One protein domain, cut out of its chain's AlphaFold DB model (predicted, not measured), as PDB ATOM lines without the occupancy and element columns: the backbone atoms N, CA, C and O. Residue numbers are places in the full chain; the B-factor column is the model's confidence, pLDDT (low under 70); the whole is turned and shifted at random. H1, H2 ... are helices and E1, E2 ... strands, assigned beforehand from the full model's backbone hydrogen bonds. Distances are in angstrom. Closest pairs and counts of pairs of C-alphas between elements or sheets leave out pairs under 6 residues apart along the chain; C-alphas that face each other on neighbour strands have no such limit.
ATOM      1  N   SER A  62     320.254 170.397 239.837       89.50
ATOM      2  CA  SER A  62     319.629 169.658 238.736       89.50
ATOM      3  C   SER A  62     319.057 168.296 239.142       89.50
ATOM      4  O   SER A  62     318.553 167.580 238.276       89.50
ATOM      5  N   ARG A  63     319.111 167.903 240.424       93.12
ATOM      6  CA  ARG A  63     318.507 166.646 240.898       93.12
ATOM      7  C   ARG A  63     317.002 166.623 240.637       93.12
ATOM      8  O   ARG A  63     316.351 167.667 240.585       93.12
ATOM      9  N   SER A  64     316.424 165.439 240.494       92.44
ATOM     10  CA  SER A  64     314.974 165.288 240.343       92.44
ATOM     11  C   SER A  64     314.502 163.952 240.892       92.44
ATOM     12  O   SER A  64     315.201 162.949 240.791       92.44
ATOM     13  N   TYR A  65     313.313 163.960 241.474       94.56
ATOM     14  CA  TYR A  65     312.533 162.780 241.798       94.56
ATOM     15  C   TYR A  65     311.765 162.350 240.558       94.56
ATOM     16  O   TYR A  65     311.104 163.178 239.933       94.56
ATOM     17  N   PHE A  66     311.857 161.069 240.214       95.19
ATOM     18  CA  PHE A  66     311.100 160.457 239.129       95.19
ATOM     19  C   PHE A  66     309.977 159.591 239.684       95.19
ATOM     20  O   PHE A  66     310.153 158.910 240.696       95.19
ATOM     21  N   PHE A  67     308.832 159.590 239.004       93.56
ATOM     22  CA  PHE A  67     307.625 158.912 239.472       93.56
ATOM     23  C   PHE A  67     307.102 157.908 238.449       93.56
ATOM     24  O   PHE A  67     307.096 158.153 237.239       93.56
ATOM     25  N   GLN A  68     306.641 156.770 238.958       94.06
ATOM     26  CA  GLN A  68     306.093 155.694 238.141       94.06
ATOM     27  C   GLN A  68     304.646 156.003 237.722       94.06
ATOM     28  O   GLN A  68     303.902 156.623 238.493       94.06
ATOM     29  N   PRO A  69     304.210 155.536 236.544       91.38
ATOM     30  CA  PRO A  69     302.789 155.444 236.236       91.38
ATOM     31  C   PRO A  69     302.109 154.393 237.125       91.38
ATOM     32  O   PRO A  69     302.745 153.454 237.607       91.38
ATOM     33  N   LYS A  70     300.797 154.520 237.322       90.25
ATOM     34  CA  LYS A  70     299.970 153.450 237.895       90.25
ATOM     35  C   LYS A  70     299.995 152.214 236.993       90.25
ATOM     36  O   LYS A  70     300.084 152.327 235.770       90.25
ATOM     37  N   ASP A  71     299.857 151.042 237.603       85.75
ATOM     38  CA  ASP A  71     300.005 149.751 236.920       85.75
ATOM     39  C   ASP A  71     298.999 149.603 235.755       85.75
ATOM     40  O   ASP A  71     299.375 149.212 234.651       85.75
ATOM     41  N   ASN A  72     297.763 150.087 235.935       81.19
ATOM     42  CA  ASN A  72     296.731 150.113 234.893       81.19
ATOM     43  C   ASN A  72     297.121 150.937 233.651       81.19
ATOM     44  O   ASN A  72     296.672 150.644 232.549       81.19
ATOM     45  N   VAL A  73     297.940 151.981 233.794       79.88
ATOM     46  CA  VAL A  73     298.428 152.759 232.646       79.88
ATOM     47  C   VAL A  73     299.494 151.996 231.876       79.88
ATOM     48  O   VAL A  73     299.571 152.155 230.663       79.88
ATOM     49  N   ARG A  74     300.281 151.149 232.548       76.44
ATOM     50  CA  ARG A  74     301.288 150.296 231.895       76.44
ATOM     51  C   ARG A  74     300.615 149.162 231.124       76.44
ATOM     52  O   ARG A  74     300.983 148.900 229.987       76.44
ATOM     53  N   GLU A  75     299.595 148.551 231.722       76.06
ATOM     54  CA  GLU A  75     298.843 147.430 231.139       76.06
ATOM     55  C   GLU A  75     297.961 147.840 229.952       76.06
ATOM     56  O   GLU A  75     297.789 147.067 229.015       76.06
ATOM     57  N   ASN A  76     297.429 149.066 229.956       71.00
ATOM     58  CA  ASN A  76     296.571 149.567 228.878       71.00
ATOM     59  C   ASN A  76     297.346 150.069 227.646       71.00
ATOM     60  O   ASN A  76     296.731 150.551 226.691       71.00
ATOM     61  N   GLN A  77     298.680 149.992 227.639       72.12
ATOM     62  CA  GLN A  77     299.454 150.330 226.446       72.12
ATOM     63  C   GLN A  77     299.385 149.179 225.441       72.12
ATOM     64  O   GLN A  77     299.699 148.041 225.768       72.12
ATOM     65  N   GLY A  78     299.030 149.476 224.187       72.00
ATOM     66  CA  GLY A  78     298.971 148.454 223.131       72.00
ATOM     67  C   GLY A  78     300.319 147.782 222.820       72.00
ATOM     68  O   GLY A  78     300.336 146.702 222.241       72.00
ATOM     69  N   VAL A  79     301.435 148.410 223.202       80.12
ATOM     70  CA  VAL A  79     302.802 147.874 223.109       80.12
ATOM     71  C   VAL A  79     303.527 148.222 224.402       80.12
ATOM     72  O   VAL A  79     303.446 149.373 224.848       80.12
ATOM     73  N   SER A  80     304.241 147.258 224.987       86.25
ATOM     74  CA  SER A  80     304.969 147.466 226.243       86.25
ATOM     75  C   SER A  80     306.105 148.484 226.087       86.25
ATOM     76  O   SER A  80     306.698 148.634 225.013       86.25
ATOM     77  N   VAL A  81     306.450 149.184 227.171       88.75
ATOM     78  CA  VAL A  81     307.573 150.138 227.176       88.75
ATOM     79  C   VAL A  81     308.892 149.418 226.875       88.75
ATOM     80  O   VAL A  81     309.733 149.944 226.148       88.75
ATOM     81  N   GLU A  82     309.045 148.182 227.353       89.56
ATOM     82  CA  GLU A  82     310.155 147.281 227.049       89.56
ATOM     83  C   GLU A  82     310.327 147.062 225.543       89.56
ATOM     84  O   GLU A  82     311.443 147.121 225.025       89.56
ATOM     85  N   GLU A  83     309.236 146.796 224.825       88.94
ATOM     86  CA  GLU A  83     309.258 146.596 223.373       88.94
ATOM     87  C   GLU A  83     309.540 147.898 222.629       88.94
ATOM     88  O   GLU A  83     310.358 147.903 221.708       88.94
ATOM     89  N   LYS A  84     308.945 149.015 223.064       89.31
ATOM     90  CA  LYS A  84     309.225 150.334 222.482       89.31
ATOM     91  C   LYS A  84     310.702 150.705 222.620       89.31
ATOM     92  O   LYS A  84     311.320 151.134 221.651       89.31
ATOM     93  N   LEU A  85     311.303 150.472 223.788       89.88
ATOM     94  CA  LEU A  85     312.720 150.751 224.037       89.88
ATOM     95  C   LEU A  85     313.663 149.879 223.200       89.88
ATOM     96  O   LEU A  85     314.727 150.356 222.813       89.88
ATOM     97  N   LYS A  86     313.287 148.637 222.866       88.88
ATOM     98  CA  LYS A  86     314.070 147.796 221.938       88.88
ATOM     99  C   LYS A  86     314.116 148.367 220.519       88.88
ATOM    100  O   LYS A  86     315.082 148.115 219.805       88.88
ATOM    101  N   LEU A  87     313.078 149.098 220.115       87.62
ATOM    102  CA  LEU A  87     312.964 149.723 218.795       87.62
ATOM    103  C   LEU A  87     313.481 151.170 218.772       87.62
ATOM    104  O   LEU A  87     313.668 151.738 217.699       87.62
ATOM    105  N   ALA A  88     313.704 151.776 219.938       87.19
ATOM    106  CA  ALA A  88     314.099 153.170 220.052       87.19
ATOM    107  C   ALA A  88     315.562 153.386 219.635       87.19
ATOM    108  O   ALA A  88     316.484 152.748 220.148       87.19
ATOM    109  N   SER A  89     315.791 154.344 218.738       85.94
ATOM    110  CA  SER A  89     317.133 154.823 218.417       85.94
ATOM    111  C   SER A  89     317.595 155.890 219.410       85.94
ATOM    112  O   SER A  89     316.798 156.579 220.048       85.94
ATOM    113  N   LYS A  90     318.913 156.090 219.517       86.94
ATOM    114  CA  LYS A  90     319.471 157.221 220.270       86.94
ATOM    115  C   LYS A  90     318.887 158.539 219.742       86.94
ATOM    116  O   LYS A  90     318.848 158.745 218.536       86.94
ATOM    117  N   GLY A  91     318.466 159.420 220.646       84.50
ATOM    118  CA  GLY A  91     317.796 160.680 220.318       84.50
ATOM    119  C   GLY A  91     316.268 160.599 220.260       84.50
ATOM    120  O   GLY A  91     315.638 161.649 220.226       84.50
ATOM    121  N   CYS A  92     315.669 159.401 220.312       88.25
ATOM    122  CA  CYS A  92     314.215 159.255 220.443       88.25
ATOM    123  C   CYS A  92     313.690 159.981 221.683       88.25
ATOM    124  O   CYS A  92     314.363 160.051 222.714       88.25
ATOM    125  N   LEU A  93     312.462 160.483 221.590       88.06
ATOM    126  CA  LEU A  93     311.815 161.182 222.690       88.06
ATOM    127  C   LEU A  93     311.296 160.173 223.711       88.06
ATOM    128  O   LEU A  93     310.681 159.171 223.344       88.06
ATOM    129  N   ILE A  94     311.522 160.442 224.992       89.94
ATOM    130  CA  ILE A  94     310.989 159.631 226.085       89.94
ATOM    131  C   ILE A  94     310.197 160.495 227.052       89.94
ATOM    132  O   ILE A  94     310.617 161.600 227.393       89.94
ATOM    133  N   LYS A  95     309.063 159.980 227.512       89.62
ATOM    134  CA  LYS A  95     308.190 160.637 228.484       89.62
ATOM    135  C   LYS A  95     308.440 160.060 229.867       89.62
ATOM    136  O   LYS A  95     308.457 158.840 230.045       89.62
ATOM    137  N   VAL A  96     308.604 160.941 230.843       90.81
ATOM    138  CA  VAL A  96     308.777 160.600 232.258       90.81
ATOM    139  C   VAL A  96     308.034 161.613 233.128       90.81
ATOM    140  O   VAL A  96     307.766 162.734 232.696       90.81
ATOM    141  N   ALA A  97     307.706 161.236 234.362       90.31
ATOM    142  CA  ALA A  97     307.155 162.151 235.357       90.31
ATOM    143  C   ALA A  97     308.253 162.540 236.348       90.31
ATOM    144  O   ALA A  97     308.880 161.652 236.930       90.31
ATOM    145  N   ALA A  98     308.489 163.838 236.544       90.56
ATOM    146  CA  ALA A  98     309.566 164.316 237.402       90.56
ATOM    147  C   ALA A  98     309.241 165.613 238.155       90.56
ATOM    148  O   ALA A  98     308.445 166.444 237.707       90.56
ATOM    149  N   LEU A  99     309.897 165.801 239.303       87.94
ATOM    150  CA  LEU A  99     309.850 167.027 240.105       87.94
ATOM    151  C   LEU A  99     311.120 167.165 240.959       87.94
ATOM    152  O   LEU A  99     311.707 166.173 241.366       87.94
ATOM    153  N   GLN A 100     311.549 168.383 241.293       86.62
ATOM    154  CA  GLN A 100     312.716 168.599 242.171       86.62
ATOM    155  C   GLN A 100     312.445 168.312 243.663       86.62
ATOM    156  O   GLN A 100     313.359 168.372 244.487       86.62
ATOM    157  N   VAL A 101     311.197 167.992 244.007       86.88
ATOM    158  CA  VAL A 101     310.714 167.675 245.355       86.88
ATOM    159  C   VAL A 101     309.966 166.346 245.292       86.88
ATOM    160  O   VAL A 101     309.330 166.051 244.279       86.88
ATOM    161  N   ASP A 102     310.020 165.557 246.363       90.56
ATOM    162  CA  ASP A 102     309.268 164.306 246.475       90.56
ATOM    163  C   ASP A 102     307.773 164.583 246.715       90.56
ATOM    164  O   ASP A 102     307.300 164.633 247.847       90.56
ATOM    165  N   SER A 103     307.043 164.877 245.638       86.12
ATOM    166  CA  SER A 103     305.621 165.239 245.666       86.12
ATOM    167  C   SER A 103     304.937 164.668 244.417       86.12
ATOM    168  O   SER A 103     304.862 165.358 243.394       86.12
ATOM    169  N   PRO A 104     304.485 163.399 244.447       86.19
ATOM    170  CA  PRO A 104     303.915 162.730 243.271       86.19
ATOM    171  C   PRO A 104     302.648 163.417 242.736       86.19
ATOM    172  O   PRO A 104     302.400 163.412 241.534       86.19
ATOM    173  N   ASP A 105     301.880 164.068 243.607       82.50
ATOM    174  CA  ASP A 105     300.678 164.851 243.298       82.50
ATOM    175  C   ASP A 105     300.948 166.097 242.436       82.50
ATOM    176  O   ASP A 105     300.059 166.571 241.727       82.50
ATOM    177  N   ARG A 106     302.181 166.615 242.472       81.31
ATOM    178  CA  ARG A 106     302.635 167.792 241.711       81.31
ATOM    179  C   ARG A 106     303.650 167.439 240.626       81.31
ATOM    180  O   ARG A 106     304.327 168.328 240.106       81.31
ATOM    181  N   ALA A 107     303.806 166.155 240.312       84.44
ATOM    182  CA  ALA A 107     304.766 165.711 239.315       84.44
ATOM    183  C   ALA A 107     304.455 166.319 237.940       84.44
ATOM    184  O   ALA A 107     303.311 166.324 237.482       84.44
ATOM    185  N   ASN A 108     305.494 166.801 237.260       84.56
ATOM    186  CA  ASN A 108     305.372 167.315 235.903       84.56
ATOM    187  C   ASN A 108     305.690 166.208 234.905       84.56
ATOM    188  O   ASN A 108     306.672 165.482 235.067       84.56
ATOM    189  N   MET A 109     304.901 166.119 233.838       86.31
ATOM    190  CA  MET A 109     305.275 165.304 232.685       86.31
ATOM    191  C   MET A 109     306.352 166.043 231.905       86.31
ATOM    192  O   MET A 109     306.131 167.153 231.420       86.31
ATOM    193  N   VAL A 110     307.519 165.423 231.792       86.00
ATOM    194  CA  VAL A 110     308.663 165.955 231.061       86.00
ATOM    195  C   VAL A 110     309.047 164.990 229.956       86.00
ATOM    196  O   VAL A 110     308.870 163.773 230.060       86.00
ATOM    197  N   VAL A 111     309.568 165.554 228.876       87.62
ATOM    198  CA  VAL A 111     310.049 164.777 227.746       87.62
ATOM    199  C   VAL A 111     311.540 165.027 227.593       87.62
ATOM    200  O   VAL A 111     312.002 166.168 227.642       87.62
ATOM    201  N   GLY A 112     312.292 163.942 227.473       88.75
ATOM    202  CA  GLY A 112     313.737 163.956 227.304       88.75
ATOM    203  C   GLY A 112     314.166 163.257 226.023       88.75
ATOM    204  O   GLY A 112     313.359 162.583 225.383       88.75
ATOM    205  N   ASN A 113     315.444 163.382 225.664       90.69
ATOM    206  CA  ASN A 113     316.014 162.619 224.559       90.69
ATOM    207  C   ASN A 113     316.762 161.402 225.098       90.69
ATOM    208  O   ASN A 113     317.602 161.496 225.998       90.69
ATOM    209  N   LEU A 114     316.491 160.245 224.506       92.56
ATOM    210  CA  LEU A 114     317.144 158.994 224.841       92.56
ATOM    211  C   LEU A 114     318.644 159.070 224.531       92.56
ATOM    212  O   LEU A 114     319.058 159.346 223.404       92.56
ATOM    213  N   VAL A 115     319.479 158.771 225.523       93.31
ATOM    214  CA  VAL A 115     320.945 158.785 225.393       93.31
ATOM    215  C   VAL A 115     321.487 157.372 225.247       93.31
ATOM    216  O   VAL A 115     322.327 157.123 224.378       93.31
ATOM    217  N   ARG A 116     321.043 156.458 226.118       93.75
ATOM    218  CA  ARG A 116     321.531 155.076 226.186       93.75
ATOM    219  C   ARG A 116     320.522 154.183 226.902       93.75
ATOM    220  O   ARG A 116     319.888 154.621 227.852       93.75
ATOM    221  N   ILE A 117     320.464 152.916 226.508       94.25
ATOM    222  CA  ILE A 117     319.765 151.853 227.238       94.25
ATOM    223  C   ILE A 117     320.796 150.787 227.619       94.25
ATOM    224  O   ILE A 117     321.596 150.372 226.776       94.25
ATOM    225  N   LYS A 118     320.809 150.355 228.883       93.94
ATOM    226  CA  LYS A 118     321.662 149.265 229.375       93.94
ATOM    227  C   LYS A 118     320.850 148.340 230.281       93.94
ATOM    228  O   LYS A 118     320.715 148.574 231.478       93.94
ATOM    229  N   GLY A 119     320.322 147.258 229.711       91.81
ATOM    230  CA  GLY A 119     319.403 146.381 230.440       91.81
ATOM    231  C   GLY A 119     318.133 147.145 230.813       91.81
ATOM    232  O   GLY A 119     317.436 147.618 229.922       91.81
ATOM    233  N   ARG A 120     317.860 147.284 232.115       94.31
ATOM    234  CA  ARG A 120     316.727 148.069 232.635       94.31
ATOM    235  C   ARG A 120     317.052 149.540 232.893       94.31
ATOM    236  O   ARG A 120     316.142 150.315 233.146       94.31
ATOM    237  N   GLU A 121     318.323 149.931 232.823       96.69
ATOM    238  CA  GLU A 121     318.732 151.321 233.021       96.69
ATOM    239  C   GLU A 121     318.545 152.118 231.727       96.69
ATOM    240  O   GLU A 121     319.153 151.814 230.694       96.69
ATOM    241  N   VAL A 122     317.727 153.163 231.796       96.88
ATOM    242  CA  VAL A 122     317.450 154.085 230.694       96.88
ATOM    243  C   VAL A 122     318.062 155.437 231.034       96.88
ATOM    244  O   VAL A 122     317.674 156.078 232.010       96.88
ATOM    245  N   SER A 123     319.035 155.865 230.230       96.88
ATOM    246  CA  SER A 123     319.716 157.150 230.365       96.88
ATOM    247  C   SER A 123     319.192 158.153 229.342       96.88
ATOM    248  O   SER A 123     319.088 157.832 228.155       96.88
ATOM    249  N   PHE A 124     318.927 159.383 229.772       94.62
ATOM    250  CA  PHE A 124     318.349 160.440 228.940       94.62
ATOM    251  C   PHE A 124     318.695 161.831 229.463       94.62
ATOM    252  O   PHE A 124     319.075 161.992 230.621       94.62
ATOM    253  N   ASP A 125     318.548 162.842 228.616       92.44
ATOM    254  CA  ASP A 125     318.632 164.240 229.025       92.44
ATOM    255  C   ASP A 125     317.284 164.939 228.900       92.44
ATOM    256  O   ASP A 125     316.506 164.646 227.998       92.44
ATOM    257  N   ILE A 126     317.026 165.893 229.789       87.31
ATOM    258  CA  ILE A 126     315.849 166.757 229.712       87.31
ATOM    259  C   ILE A 126     316.330 168.117 229.185       87.31
ATOM    260  O   ILE A 126     317.011 168.848 229.915       87.31
ATOM    261  N   PRO A 127     316.054 168.465 227.917       76.25
ATOM    262  CA  PRO A 127     316.482 169.743 227.371       76.25
ATOM    263  C   PRO A 127     315.726 170.890 228.058       76.25
ATOM    264  O   PRO A 127     314.545 170.779 228.371       76.25
ATOM    265  N   HIS A 128     316.408 172.019 228.275       65.06
ATOM    266  CA  HIS A 128     315.837 173.175 228.984       65.06
ATOM    267  C   HIS A 128     314.675 173.837 228.224       65.06
ATOM    268  O   HIS A 128     313.840 174.500 228.829       65.06
ATOM    269  N   ASN A 129     314.609 173.630 226.907       55.50
ATOM    270  CA  ASN A 129     313.550 174.123 226.036       55.50
ATOM    271  C   ASN A 129     312.860 172.925 225.389       55.50
ATOM    272  O   ASN A 129     313.338 172.417 224.374       55.50
ATOM    273  N   TYR A 130     311.747 172.472 225.960       52.94
ATOM    274  CA  TYR A 130     310.924 171.465 225.304       52.94
ATOM    275  C   TYR A 130     309.811 172.134 224.492       52.94
ATOM    276  O   TYR A 130     309.087 172.995 224.994       52.94
ATOM    277  N   ARG A 131     309.664 171.735 223.224       40.47
ATOM    278  CA  ARG A 131     308.463 172.024 222.427       40.47
ATOM    279  C   ARG A 131     307.475 170.891 222.672       40.47
ATOM    280  O   ARG A 131     307.885 169.760 222.469       40.47
ATOM    281  N   PRO A 132     306.214 171.141 223.057       41.81
ATOM    282  CA  PRO A 132     305.231 170.077 223.241       41.81
ATOM    283  C   PRO A 132     305.141 169.203 221.981       41.81
ATOM    284  O   PRO A 132     304.615 169.637 220.959       41.81
ATOM    285  N   THR A 133     305.690 167.991 222.034       41.09
ATOM    286  CA  THR A 133     305.514 166.971 220.996       41.09
ATOM    287  C   THR A 133     304.413 166.032 221.452       41.09
ATOM    288  O   THR A 133     304.292 165.728 222.640       41.09
ATOM    289  N   HIS A 134     303.579 165.601 220.514       41.62
ATOM    290  CA  HIS A 134     302.433 164.750 220.793       41.62
ATOM    291  C   HIS A 134     302.889 163.321 221.129       41.62
ATOM    292  O   HIS A 134     302.964 162.463 220.255       41.62
ATOM    293  N   ILE A 135     303.194 163.065 222.399       52.62
ATOM    294  CA  ILE A 135     303.312 161.711 222.954       52.62
ATOM    295  C   ILE A 135     301.915 161.274 223.413       52.62
ATOM    296  O   ILE A 135     301.131 162.120 223.847       52.62
ATOM    297  N   ALA A 136     301.574 159.988 223.278       49.69
ATOM    298  CA  ALA A 136     300.244 159.480 223.607       49.69
ATOM    299  C   ALA A 136     299.813 159.889 225.034       49.69
ATOM    300  O   ALA A 136     300.627 159.928 225.963       49.69
ATOM    301  N   ASN A 137     298.515 160.194 225.170       50.75
ATOM    302  CA  ASN A 137     297.843 160.834 226.309       50.75
ATOM    303  C   ASN A 137     298.180 162.325 226.483       50.75
ATOM    304  O   ASN A 137     299.335 162.732 226.608       50.75
ATOM    305  N   SER A 138     297.136 163.162 226.493       53.31
ATOM    306  CA  SER A 138     297.289 164.584 226.786       53.31
ATOM    307  C   SER A 138     297.677 164.772 228.254       53.31
ATOM    308  O   SER A 138     297.043 164.179 229.128       53.31
ATOM    309  N   ILE A 139     298.619 165.686 228.503       55.47
ATOM    310  CA  ILE A 139     299.171 166.071 229.818       55.47
ATOM    311  C   ILE A 139     298.137 166.086 230.975       55.47
ATOM    312  O   ILE A 139     298.476 165.592 232.051       55.47
ATOM    313  N   PRO A 140     296.882 166.568 230.808       54.41
ATOM    314  CA  PRO A 140     295.887 166.572 231.889       54.41
ATOM    315  C   PRO A 140     295.428 165.188 232.385       54.41
ATOM    316  O   PRO A 140     295.004 165.070 233.531       54.41
ATOM    317  N   TYR A 141     295.479 164.144 231.550       60.88
ATOM    318  CA  TYR A 141     295.115 162.784 231.970       60.88
ATOM    319  C   TYR A 141     296.282 162.064 232.655       60.88
ATOM    320  O   TYR A 141     296.051 161.179 233.473       60.88
ATOM    321  N   ASP A 142     297.527 162.440 232.364       67.19
ATOM    322  CA  ASP A 142     298.707 161.737 232.875       67.19
ATOM    323  C   ASP A 142     299.022 162.065 234.336       67.19
ATOM    324  O   ASP A 142     299.453 161.187 235.081       67.19
ATOM    325  N   THR A 143     298.761 163.297 234.786       64.62
ATOM    326  CA  THR A 143     299.019 163.709 236.179       64.62
ATOM    327  C   THR A 143     298.199 162.898 237.186       64.62
ATOM    328  O   THR A 143     298.723 162.472 238.212       64.62
ATOM    329  N   ASN A 144     296.946 162.559 236.860       74.50
ATOM    330  CA  ASN A 144     296.090 161.703 237.697       74.50
ATOM    331  C   ASN A 144     296.527 160.226 237.730       74.50
ATOM    332  O   ASN A 144     296.024 159.427 238.535       74.50
ATOM    333  N   ASN A 145     297.447 159.851 236.847       84.69
ATOM    334  CA  ASN A 145     297.930 158.491 236.679       84.69
ATOM    335  C   ASN A 145     299.309 158.258 237.296       84.69
ATOM    336  O   ASN A 145     299.861 157.170 237.149       84.69
ATOM    337  N   VAL A 146     299.860 159.245 238.006       86.56
ATOM    338  CA  VAL A 146     301.092 159.072 238.775       86.56
ATOM    339  C   VAL A 146     300.802 158.178 239.982       86.56
ATOM    340  O   VAL A 146     299.765 158.299 240.645       86.56
ATOM    341  N   LYS A 147     301.700 157.232 240.260       91.25
ATOM    342  CA  LYS A 147     301.623 156.384 241.450       91.25
ATOM    343  C   LYS A 147     301.916 157.238 242.687       91.25
ATOM    344  O   LYS A 147     302.957 157.881 242.761       91.25
ATOM    345  N   MET A 148     301.004 157.235 243.662       88.38
ATOM    346  CA  MET A 148     301.106 158.038 244.894       88.38
ATOM    347  C   MET A 148     302.048 157.388 245.918       88.38
ATOM    348  O   MET A 148     301.635 156.983 247.001       88.38
ATOM    349  N   VAL A 149     303.313 157.230 245.535       89.81
ATOM    350  CA  VAL A 149     304.410 156.710 246.362       89.81
ATOM    351  C   VAL A 149     305.610 157.650 246.259       89.81
ATOM    352  O   VAL A 149     305.670 158.465 245.338       89.81
ATOM    353  N   SER A 150     306.554 157.532 247.195       89.38
ATOM    354  CA  SER A 150     307.805 158.300 247.159       89.38
ATOM    355  C   SER A 150     308.527 158.083 245.826       89.38
ATOM    356  O   SER A 150     308.651 156.951 245.343       89.38
ATOM    357  N   GLY A 151     308.948 159.185 245.217       91.44
ATOM    358  CA  GLY A 151     309.679 159.190 243.964       91.44
ATOM    359  C   GLY A 151     311.114 158.708 244.136       91.44
ATOM    360  O   GLY A 151     311.702 158.728 245.217       91.44
ATOM    361  N   HIS A 152     311.730 158.323 243.025       96.19
ATOM    362  CA  HIS A 152     313.136 157.956 243.014       96.19
ATOM    363  C   HIS A 152     314.008 159.188 242.778       96.19
ATOM    364  O   HIS A 152     313.995 159.754 241.683       96.19
ATOM    365  N   LEU A 153     314.762 159.609 243.797       96.50
ATOM    366  CA  LEU A 153     315.723 160.703 243.669       96.50
ATOM    367  C   LEU A 153     316.888 160.290 242.767       96.50
ATOM    368  O   LEU A 153     317.653 159.386 243.102       96.50
ATOM    369  N   VAL A 154     317.080 161.033 241.684       96.38
ATOM    370  CA  VAL A 154     318.217 160.885 240.780       96.38
ATOM    371  C   VAL A 154     319.049 162.157 240.781       96.38
ATOM    372  O   VAL A 154     318.556 163.266 240.555       96.38
ATOM    373  N   ILE A 155     320.346 161.968 240.999       94.94
ATOM    374  CA  ILE A 155     321.373 162.987 240.815       94.94
ATOM    375  C   ILE A 155     321.987 162.759 239.424       94.94
ATOM    376  O   ILE A 155     322.551 161.685 239.196       94.94
ATOM    377  N   PRO A 156     321.855 163.702 238.473       94.38
ATOM    378  CA  PRO A 156     322.292 163.474 237.103       94.38
ATOM    379  C   PRO A 156     323.815 163.437 236.979       94.38
ATOM    380  O   PRO A 156     324.543 164.088 237.731       94.38
ATOM    381  N   GLN A 157     324.297 162.734 235.958       94.00
ATOM    382  CA  GLN A 157     325.676 162.873 235.503       94.00
ATOM    383  C   GLN A 157     325.823 164.146 234.669       94.00
ATOM    384  O   GLN A 157     324.913 164.527 233.930       94.00
ATOM    385  N   VAL A 158     326.979 164.793 234.784       91.25
ATOM    386  CA  VAL A 158     327.314 165.970 233.983       91.25
ATOM    387  C   VAL A 158     328.086 165.523 232.761       91.25
ATOM    388  O   VAL A 158     329.157 164.933 232.885       91.25
ATOM    389  N   ASP A 159     327.548 165.848 231.598       86.88
ATOM    390  CA  ASP A 159     328.226 165.708 230.322       86.88
ATOM    391  C   ASP A 159     328.465 167.100 229.727       86.88
ATOM    392  O   ASP A 159     327.638 168.006 229.864       86.88
ATOM    393  N   LYS A 160     329.620 167.295 229.097       82.69
ATOM    394  CA  LYS A 160     329.980 168.557 228.447       82.69
ATOM    395  C   LYS A 160     329.919 168.346 226.951       82.69
ATOM    396  O   LYS A 160     330.706 167.587 226.392       82.69
ATOM    397  N   VAL A 161     328.994 169.037 226.300       78.12
ATOM    398  CA  VAL A 161     328.779 168.910 224.862       78.12
ATOM    399  C   VAL A 161     329.221 170.196 224.186       78.12
ATOM    400  O   VAL A 161     328.863 171.292 224.613       78.12
ATOM    401  N   LEU A 162     329.993 170.069 223.110       73.88
ATOM    402  CA  LEU A 162     330.321 171.201 222.252       73.88
ATOM    403  C   LEU A 162     329.050 171.640 221.518       73.88
ATOM    404  O   LEU A 162     328.501 170.890 220.711       73.88
ATOM    405  N   ALA A 163     328.577 172.845 221.817       69.81
ATOM    406  CA  ALA A 163     327.460 173.483 221.141       69.81
ATOM    407  C   ALA A 163     327.963 174.676 220.315       69.81
ATOM    408  O   ALA A 163     329.085 175.162 220.484       69.81
ATOM    409  N   PHE A 164     327.131 175.165 219.396       61.75
ATOM    410  CA  PHE A 164     327.467 176.353 218.615       61.75
ATOM    411  C   PHE A 164     327.623 177.553 219.564       61.75
ATOM    412  O   PHE A 164     326.660 177.956 220.211       61.75
ATOM    413  N   GLY A 165     328.837 178.099 219.669       69.88
ATOM    414  CA  GLY A 165     329.152 179.217 220.565       69.88
ATOM    415  C   GLY A 165     329.785 178.850 221.916       69.88
ATOM    416  O   GLY A 165     330.085 179.767 222.676       69.88
ATOM    417  N   GLY A 166     330.041 177.568 222.219       72.44
ATOM    418  CA  GLY A 166     330.805 177.168 223.413       72.44
ATOM    419  C   GLY A 166     330.498 175.767 223.955       72.44
ATOM    420  O   GLY A 166     329.735 175.000 223.370       72.44
ATOM    421  N   GLU A 167     331.096 175.423 225.098       77.12
ATOM    422  CA  GLU A 167     330.724 174.221 225.855       77.12
ATOM    423  C   GLU A 167     329.358 174.428 226.523       77.12
ATOM    424  O   GLU A 167     329.182 175.340 227.330       77.12
ATOM    425  N   SER A 168     328.396 173.556 226.221       80.44
ATOM    426  CA  SER A 168     327.128 173.468 226.941       80.44
ATOM    427  C   SER A 168     327.183 172.323 227.943       80.44
ATOM    428  O   SER A 168     327.687 171.237 227.656       80.44
ATOM    429  N   THR A 169     326.618 172.551 229.125       84.31
ATOM    430  CA  THR A 169     326.447 171.496 230.128       84.31
ATOM    431  C   THR A 169     325.159 170.732 229.851       84.31
ATOM    432  O   THR A 169     324.114 171.337 229.619       84.31
ATOM    433  N   ARG A 170     325.228 169.404 229.884       87.94
ATOM    434  CA  ARG A 170     324.095 168.493 229.727       87.94
ATOM    435  C   ARG A 170     323.975 167.627 230.975       87.94
ATOM    436  O   ARG A 170     324.969 167.107 231.475       87.94
ATOM    437  N   PHE A 171     322.753 167.468 231.470       91.69
ATOM    438  CA  PHE A 171     322.453 166.623 232.622       91.69
ATOM    439  C   PHE A 171     321.836 165.313 232.140       91.69
ATOM    440  O   PHE A 171     320.793 165.324 231.487       91.69
ATOM    441  N   ILE A 172     322.498 164.199 232.445       94.69
ATOM    442  CA  ILE A 172     322.066 162.856 232.062       94.69
ATOM    443  C   ILE A 172     321.466 162.165 233.281       94.69
ATOM    444  O   ILE A 172     322.169 161.829 234.236       94.69
ATOM    445  N   TYR A 173     320.163 161.932 233.234       95.94
ATOM    446  CA  TYR A 173     319.429 161.158 234.225       95.94
ATOM    447  C   TYR A 173     319.455 159.692 233.820       95.94
ATOM    448  O   TYR A 173     319.383 159.379 232.635       95.94
ATOM    449  N   THR A 174     319.584 158.789 234.790       97.38
ATOM    450  CA  THR A 174     319.455 157.346 234.564       97.38
ATOM    451  C   THR A 174     318.447 156.797 235.555       97.38
ATOM    452  O   THR A 174     318.605 156.993 236.757       97.38
ATOM    453  N   VAL A 175     317.412 156.143 235.038       97.25
ATOM    454  CA  VAL A 175     316.324 155.545 235.823       97.25
ATOM    455  C   VAL A 175     316.105 154.105 235.383       97.25
ATOM    456  O   VAL A 175     316.501 153.718 234.282       97.25
ATOM    457  N   ASP A 176     315.455 153.314 236.229       96.94
ATOM    458  CA  ASP A 176     314.919 152.025 235.803       96.94
ATOM    459  C   ASP A 176     313.759 152.238 234.812       96.94
ATOM    460  O   ASP A 176     313.017 153.220 234.908       96.94
ATOM    461  N   ILE A 177     313.584 151.307 233.876       94.62
ATOM    462  CA  ILE A 177     312.475 151.274 232.913       94.62
ATOM    463  C   ILE A 177     311.096 151.459 233.568       94.62
ATOM    464  O   ILE A 177     310.176 151.972 232.932       94.62
ATOM    465  N   ASP A 178     310.958 151.128 234.854       94.50
ATOM    466  CA  ASP A 178     309.740 151.338 235.631       94.50
ATOM    467  C   ASP A 178     309.263 152.797 235.709       94.50
ATOM    468  O   ASP A 178     308.074 153.067 235.879       94.50
ATOM    469  N   TYR A 179     310.184 153.741 235.532       94.69
ATOM    470  CA  TYR A 179     309.926 155.179 235.573       94.69
ATOM    471  C   TYR A 179     309.685 155.786 234.186       94.69
ATOM    472  O   TYR A 179     309.420 156.985 234.074       94.69
ATOM    473  N   ILE A 180     309.764 154.977 233.127       93.19
ATOM    474  CA  ILE A 180     309.481 155.404 231.760       93.19
ATOM    475  C   ILE A 180     307.988 155.242 231.484       93.19
ATOM    476  O   ILE A 180     307.409 154.171 231.683       93.19
ATOM    477  N   TRP A 181     307.367 156.330 231.033       90.56
ATOM    478  CA  TRP A 181     305.935 156.382 230.751       90.56
ATOM    479  C   TRP A 181     305.628 156.022 229.306       90.56
ATOM    480  O   TRP A 181     304.671 155.296 229.045       90.56
ATOM    481  N   ASP A 182     306.427 156.540 228.377       88.88
ATOM    482  CA  ASP A 182     306.275 156.268 226.953       88.88
ATOM    483  C   ASP A 182     307.559 156.608 226.185       88.88
ATOM    484  O   ASP A 182     308.423 157.337 226.683       88.88
ATOM    485  N   VAL A 183     307.672 156.090 224.965       88.31
ATOM    486  CA  VAL A 183     308.806 156.306 224.064       88.31
ATOM    487  C   VAL A 183     308.289 156.511 222.648       88.31
ATOM    488  O   VAL A 183     307.548 155.680 222.126       88.31
ATOM    489  N   ASP A 184     308.716 157.600 222.016       85.06
ATOM    490  CA  ASP A 184     308.435 157.866 220.610       85.06
ATOM    491  C   ASP A 184     309.363 157.027 219.724       85.06
ATOM    492  O   ASP A 184     310.538 157.346 219.508       85.06
ATOM    493  N   THR A 185     308.818 155.924 219.219       76.00
ATOM    494  CA  THR A 185     309.490 155.033 218.269       76.00
ATOM    495  C   THR A 185     309.301 155.456 216.811       76.00
ATOM    496  O   THR A 185     309.910 154.850 215.932       76.00
TER     497      THR A 185
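What this domain is: This is residues 62 to 185 of the 190 residues of an uncharacterized protein of Pectobacterium odoriferum (UniProt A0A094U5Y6). A strongly twisted sheet wraps round into a small, nearly closed barrel of E1, E2, E3, E4 and the near end of E7, with E5 coming close to E7. The far part of the hairpin E6 and E7 reaches away as a long arm; H1 and H3 lie at the end far from it, and H2 packs on E8. The printed part has 124 residues, in the order E1 H1 H2 E2 E3 E4 H3 E5 E6 E7 E8, and its class is mixed, helices and strands. The branched sheet's neighbour pairs are antiparallel, and E2, E3 and E4 form a meander, each strand the antiparallel neighbour of the one before. The whole is compact, with a radius of gyration of the C-alphas of 14.1 A and spans of 45 by 32 by 28 A.

Where its parts are: Find E2 at residues 93 to 99, 18.5 A long, from C-alpha 93 at (311.815, 161.182, 222.690). E3, residues 108 to 118, is 25.2 A long and bends by 80 degrees at residue 115; E4 is residues 121 to 125. E7, residues 166 to 176, runs 32.2 A to C-alpha 176 at (314.919, 152.025, 235.803), and E6, residues 157 to 163, is 17.9 A long. Look for E1 at 64 to 67, E5 at 152 to 154 and E8 at 180 to 183. The helices are H1, 71 to 75, H2, 81 to 87, and H3, 139 to 145.

How they stand to each other: Start at E2, where E1 and E8 lie on one side and E3 on the other side. Across these pairs N 67 and O 97 are 2.9 A apart, N 95 and O 182 2.8 A, and N 94 and O 112 2.8 A. Next, between the neighbours E3 and E4, N 115 and O 123 are within hydrogen-bond range at 2.8 A, and between the neighbours E4 and E7, N 124 and O 173 are within hydrogen-bond range at 2.9 A. E7 is staggered, pairing with E4 over 172 to 176 and with E6 over 166 to 172, where N 168 and O 161 are 2.8 A apart. E5 pairs with E1, N 154 and O 64 at 2.8 A; the closest C-alphas of E5 and E7, Val 154 and Tyr 173, are 6.7 A apart. H2 is on the sheet at a height of 8.4 A, its closest C-alphas to E8 being Lys 84 and Val 183, 6.2 A. H3 only grazes the sheet with residues 139 to 143, and H1 is only just not on it, with 4 pairs of C-alphas within 10 A. Every O i to N i+4 pair is within hydrogen-bond range in H1 and H2; H3 has 0 of 3, and 2 of 4 O i to N i+3 pairs.

The domain as a whole: The C-alphas farthest apart, Asn 72 and Gly 165, are 45.9 A apart. The printed part has no cut, and the link from E4 to H3 is long, 13 residues. The model's pLDDT is under 70 at residues 128 to 143 and 163 to 165.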